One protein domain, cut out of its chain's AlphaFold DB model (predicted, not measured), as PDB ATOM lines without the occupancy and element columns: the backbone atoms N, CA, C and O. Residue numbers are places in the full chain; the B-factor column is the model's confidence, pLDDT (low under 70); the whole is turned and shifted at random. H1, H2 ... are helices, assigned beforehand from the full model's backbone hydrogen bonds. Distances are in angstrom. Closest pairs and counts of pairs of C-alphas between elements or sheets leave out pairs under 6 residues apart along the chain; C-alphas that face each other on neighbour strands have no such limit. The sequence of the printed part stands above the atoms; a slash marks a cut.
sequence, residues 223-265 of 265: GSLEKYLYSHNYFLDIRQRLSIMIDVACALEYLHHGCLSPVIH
ATOM      1  N   GLY A 223      47.235   1.546  20.534       89.69
ATOM      2  CA  GLY A 223      46.263   0.792  19.741       89.69
ATOM      3  C   GLY A 223      44.806   1.041  20.148       89.69
ATOM      4  O   GLY A 223      44.485   2.047  20.782       89.69
ATOM      5  N   SER A 224      43.918   0.131  19.739       90.69
ATOM      6  CA  SER A 224      42.478   0.224  19.999       90.69
ATOM      7  C   SER A 224      42.123  -0.131  21.445       90.69
ATOM      8  O   SER A 224      42.793  -0.937  22.090       90.69
ATOM      9  N   LEU A 225      41.016   0.428  21.943       93.12
ATOM     10  CA  LEU A 225      40.474   0.078  23.261       93.12
ATOM     11  C   LEU A 225      40.049  -1.398  23.336       93.12
ATOM     12  O   LEU A 225      40.200  -2.026  24.379       93.12
ATOM     13  N   GLU A 226      39.579  -1.963  22.223       90.25
ATOM     14  CA  GLU A 226      39.201  -3.374  22.092       90.25
ATOM     15  C   GLU A 226      40.312  -4.317  22.571       90.25
ATOM     16  O   GLU A 226      40.055  -5.234  23.353       90.25
ATOM     17  N   LYS A 227      41.569  -4.020  22.208       89.12
ATOM     18  CA  LYS A 227      42.746  -4.777  22.649       89.12
ATOM     19  C   LYS A 227      42.861  -4.844  24.174       89.12
ATOM     20  O   LYS A 227      43.287  -5.862  24.698       89.12
ATOM     21  N   TYR A 228      42.478  -3.791  24.893       91.50
ATOM     22  CA  TYR A 228      42.537  -3.759  26.358       91.50
ATOM     23  C   TYR A 228      41.316  -4.382  27.030       91.50
ATOM     24  O   TYR A 228      41.380  -4.726  28.207       91.50
ATOM     25  N   LEU A 229      40.196  -4.478  26.315       90.44
ATOM     26  CA  LEU A 229      38.956  -5.033  26.851       90.44
ATOM     27  C   LEU A 229      38.877  -6.550  26.672       90.44
ATOM     28  O   LEU A 229      38.339  -7.223  27.545       90.44
ATOM     29  N   TYR A 230      39.421  -7.075  25.572       88.31
ATOM     30  CA  TYR A 230      39.252  -8.479  25.186       88.31
ATOM     31  C   TYR A 230      40.555  -9.287  25.126       88.31
ATOM     32  O   TYR A 230      40.516 -10.489  24.865       88.31
ATOM     33  N   SER A 231      41.718  -8.678  25.378       86.38
ATOM     34  CA  SER A 231      42.976  -9.425  25.488       86.38
ATOM     35  C   SER A 231      43.261  -9.828  26.930       86.38
ATOM     36  O   SER A 231      43.196  -9.010  27.840       86.38
ATOM     37  N   HIS A 232      43.698 -11.070  27.123       81.69
ATOM     38  CA  HIS A 232      44.097 -11.606  28.427       81.69
ATOM     39  C   HIS A 232      45.379 -10.970  28.997       81.69
ATOM     40  O   HIS A 232      45.688 -11.162  30.168       81.69
ATOM     41  N   ASN A 233      46.127 -10.223  28.178       86.69
ATOM     42  CA  ASN A 233      47.434  -9.672  28.546       86.69
ATOM     43  C   ASN A 233      47.389  -8.187  28.928       86.69
ATOM     44  O   ASN A 233      48.414  -7.623  29.308       86.69
ATOM     45  N   TYR A 234      46.232  -7.537  28.797       85.94
ATOM     46  CA  TYR A 234      46.075  -6.109  29.047       85.94
ATOM     47  C   TYR A 234      44.948  -5.895  30.052       85.94
ATOM     48  O   TYR A 234      43.859  -6.436  29.899       85.94
ATOM     49  N   PHE A 235      45.207  -5.085  31.076       87.44
ATOM     50  CA  PHE A 235      44.241  -4.816  32.135       87.44
ATOM     51  C   PHE A 235      44.093  -3.312  32.329       87.44
ATOM     52  O   PHE A 235      45.081  -2.605  32.516       87.44
ATOM     53  N   LEU A 236      42.846  -2.836  32.292       92.69
ATOM     54  CA  LEU A 236      42.496  -1.467  32.662       92.69
ATOM     55  C   LEU A 236      41.884  -1.450  34.055       92.69
ATOM     56  O   LEU A 236      40.876  -2.131  34.294       92.69
ATOM     57  N   ASP A 237      42.449  -0.633  34.938       93.56
ATOM     58  CA  ASP A 237      41.869  -0.373  36.250       93.56
ATOM     59  C   ASP A 237      40.583   0.472  36.141       93.56
ATOM     60  O   ASP A 237      40.271   1.071  35.107       93.56
ATOM     61  N   ILE A 238      39.799   0.523  37.220       96.00
ATOM     62  CA  ILE A 238      38.516   1.240  37.220       96.00
ATOM     63  C   ILE A 238      38.665   2.750  36.976       96.00
ATOM     64  O   ILE A 238      37.802   3.364  36.350       96.00
ATOM     65  N   ARG A 239      39.765   3.359  37.427       96.81
ATOM     66  CA  ARG A 239      40.035   4.787  37.239       96.81
ATOM     67  C   ARG A 239      40.374   5.078  35.779       96.81
ATOM     68  O   ARG A 239      39.870   6.057  35.235       96.81
ATOM     69  N   GLN A 240      41.183   4.237  35.142       95.75
ATOM     70  CA  GLN A 240      41.509   4.312  33.720       95.75
ATOM     71  C   GLN A 240      40.251   4.150  32.872       95.75
ATOM     72  O   GLN A 240      40.000   4.980  32.002       95.75
ATOM     73  N   ARG A 241      39.413   3.149  33.175       95.81
ATOM     74  CA  ARG A 241      38.123   2.951  32.490       95.81
ATOM     75  C   ARG A 241      37.234   4.182  32.601       95.81
ATOM     76  O   ARG A 241      36.724   4.649  31.589       95.81
ATOM     77  N   LEU A 242      37.094   4.740  33.805       97.50
ATOM     78  CA  LEU A 242      36.297   5.947  34.020       97.50
ATOM     79  C   LEU A 242      36.863   7.149  33.251       97.50
ATOM     80  O   LEU A 242      36.098   7.896  32.652       97.50
ATOM     81  N   SER A 243      38.189   7.317  33.223       97.50
ATOM     82  CA  SER A 243      38.835   8.369  32.428       97.50
ATOM     83  C   SER A 243      38.519   8.216  30.942       97.50
ATOM     84  O   SER A 243      38.094   9.180  30.316       97.50
ATOM     85  N   ILE A 244      38.650   7.002  30.400       96.62
ATOM     86  CA  ILE A 244      38.354   6.702  28.993       96.62
ATOM     87  C   ILE A 244      36.877   6.970  28.684       96.62
ATOM     88  O   ILE A 244      36.571   7.581  27.665       96.62
ATOM     89  N   MET A 245      35.954   6.576  29.566       97.31
ATOM     90  CA  MET A 245      34.523   6.864  29.399       97.31
ATOM     91  C   MET A 245      34.241   8.368  29.340       97.31
ATOM     92  O   MET A 245      33.468   8.809  28.491       97.31
ATOM     93  N   ILE A 246      34.869   9.154  30.218       97.94
ATOM     94  CA  ILE A 246      34.736  10.617  30.217       97.94
ATOM     95  C   ILE A 246      35.300  11.196  28.917       97.94
ATOM     96  O   ILE A 246      34.646  12.022  28.287       97.94
ATOM     97  N   ASP A 247      36.475  10.738  28.487       97.56
ATOM     98  CA  ASP A 247      37.122  11.189  27.254       97.56
ATOM     99  C   ASP A 247      36.261  10.902  26.010       97.56
ATOM    100  O   ASP A 247      36.101  11.778  25.156       97.56
ATOM    101  N   VAL A 248      35.651   9.715  25.931       96.94
ATOM    102  CA  VAL A 248      34.711   9.342  24.857       96.94
ATOM    103  C   VAL A 248      33.445  10.198  24.915       96.94
ATOM    104  O   VAL A 248      33.007  10.708  23.885       96.94
ATOM    105  N   ALA A 249      32.877  10.416  26.103       97.56
ATOM    106  CA  ALA A 249      31.699  11.266  26.266       97.56
ATOM    107  C   ALA A 249      31.974  12.718  25.839       97.56
ATOM    108  O   ALA A 249      31.151  13.318  25.152       97.56
ATOM    109  N   CYS A 250      33.146  13.267  26.175       97.06
ATOM    110  CA  CYS A 250      33.571  14.589  25.714       97.06
ATOM    111  C   CYS A 250      33.742  14.647  24.189       97.06
ATOM    112  O   CYS A 250      33.389  15.649  23.576       97.06
ATOM    113  N   ALA A 251      34.268  13.589  23.562       95.56
ATOM    114  CA  ALA A 251      34.361  13.524  22.105       95.56
ATOM    115  C   ALA A 251      32.973  13.540  21.442       95.56
ATOM    116  O   ALA A 251      32.756  14.315  20.516       95.56
ATOM    117  N   LEU A 252      32.030  12.734  21.937       95.81
ATOM    118  CA  LEU A 252      30.664  12.667  21.405       95.81
ATOM    119  C   LEU A 252      29.887  13.972  21.619       95.81
ATOM    120  O   LEU A 252      29.181  14.424  20.722       95.81
ATOM    121  N   GLU A 253      30.039  14.609  22.781       96.19
ATOM    122  CA  GLU A 253      29.422  15.909  23.053       96.19
ATOM    123  C   GLU A 253      29.900  16.975  22.059       96.19
ATOM    124  O   GLU A 253      29.071  17.686  21.486       96.19
ATOM    125  N   TYR A 254      31.202  16.996  21.759       94.75
ATOM    126  CA  TYR A 254      31.774  17.866  20.736       94.75
ATOM    127  C   TYR A 254      31.235  17.569  19.326       94.75
ATOM    128  O   TYR A 254      30.921  18.505  18.590       94.75
ATOM    129  N   LEU A 255      31.093  16.296  18.944       93.44
ATOM    130  CA  LEU A 255      30.536  15.925  17.634       93.44
ATOM    131  C   LEU A 255      29.074  16.364  17.480       93.44
ATOM    132  O   LEU A 255      28.685  16.855  16.421       93.44
ATOM    133  N   HIS A 256      28.272  16.217  18.535       94.31
ATOM    134  CA  HIS A 256      26.837  16.501  18.485       94.31
ATOM    135  C   HIS A 256      26.503  17.989  18.645       94.31
ATOM    136  O   HIS A 256      25.556  18.462  18.021       94.31
ATOM    137  N   HIS A 257      27.253  18.726  19.471       91.69
ATOM    138  CA  HIS A 257      26.906  20.103  19.860       91.69
ATOM    139  C   HIS A 257      28.017  21.129  19.603       91.69
ATOM    140  O   HIS A 257      27.751  22.329  19.597       91.69
ATOM    141  N   GLY A 258      29.262  20.687  19.412       86.19
ATOM    142  CA  GLY A 258      30.422  21.563  19.213       86.19
ATOM    143  C   GLY A 258      30.707  21.921  17.752       86.19
ATOM    144  O   GLY A 258      31.541  22.791  17.493       86.19
ATOM    145  N   CYS A 259      30.038  21.266  16.803       84.69
ATOM    146  CA  CYS A 259      30.193  21.478  15.364       84.69
ATOM    147  C   CYS A 259      28.999  22.261  14.789       84.69
ATOM    148  O   CYS A 259      27.898  22.194  15.326       84.69
ATOM    149  N   LEU A 260      29.206  22.993  13.685       82.38
ATOM    150  CA  LEU A 260      28.139  23.764  13.016       82.38
ATOM    151  C   LEU A 260      26.975  22.877  12.550       82.38
ATOM    152  O   LEU A 260      25.819  23.283  12.629       82.38
ATOM    153  N   SER A 261      27.302  21.669  12.098       83.81
ATOM    154  CA  SER A 261      26.350  20.605  11.797       83.81
ATOM    155  C   SER A 261      26.652  19.423  12.719       83.81
ATOM    156  O   SER A 261      27.826  19.047  12.813       83.81
ATOM    157  N   PRO A 262      25.644  18.829  13.386       86.56
ATOM    158  CA  PRO A 262      25.852  17.648  14.214       86.56
ATOM    159  C   PRO A 262      26.455  16.507  13.394       86.56
ATOM    160  O   PRO A 262      25.924  16.135  12.347       86.56
ATOM    161  N   VAL A 263      27.560  15.948  13.880       87.88
ATOM    162  CA  VAL A 263      28.215  14.788  13.273       87.88
ATOM    163  C   VAL A 263      27.760  13.538  14.009       87.88
ATOM    164  O   VAL A 263      27.998  13.405  15.207       87.88
ATOM    165  N   ILE A 264      27.115  12.622  13.289       86.38
ATOM    166  CA  ILE A 264      26.689  11.325  13.819       86.38
ATOM    167  C   ILE A 264      27.772  10.305  13.465       86.38
ATOM    168  O   ILE A 264      28.085  10.131  12.286       86.38
ATOM    169  N   HIS A 265      28.355   9.683  14.490       81.94
ATOM    170  CA  HIS A 265      29.272   8.553  14.343       81.94
ATOM    171  C   HIS A 265      28.493   7.250  14.126       81.94
ATOM    172  O   HIS A 265      27.433   7.084  14.769       81.94
TER     173      HIS A 265
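This is residues 223 to 265 of the 265 residues of the protein "probable LRR receptor-like serine/threonine-protein kinase At3g47570" of Capsicum annuum (UniProt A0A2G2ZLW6). One long helix, H2, makes the long axis; at its first end a link leads back to the short helix H1, apart from it, and at its other end the tail, residues 258 to 265, folds back. The printed part has 43 residues with two named helices, H1 then H2, and no named strand; the class is all helix. It is only just loose, close to extended, with a radius of gyration of the C-alphas of 13.5 A, and a rod spanning 42 by 18 by 11 A.

Find C-alpha 238 at (38.516, 1.240, 37.220); from there H2, residues 238 to 257, runs 28.1 A to C-alpha 257 at (26.906, 20.103, 19.860). Look back to C-alpha 225 at (40.474, 0.078, 23.261) for H1, residues 225 to 230, 8.9 A long.

H2 and H1 are apart, with no C-alpha of the one within 8 A of the other. Residues 245 to 251 of H2 stand free. In both helices each O i to N i+4 pair is within hydrogen-bond range.

The C-alphas of His 232 and Leu 260, the two farthest apart, are 41.8 A apart. The link from H1 to H2, 7 residues, is short. The printed part has no cut and ends at His 265, the chain's last residue. Its mean pLDDT is 91.6, and no printed residue is under 70.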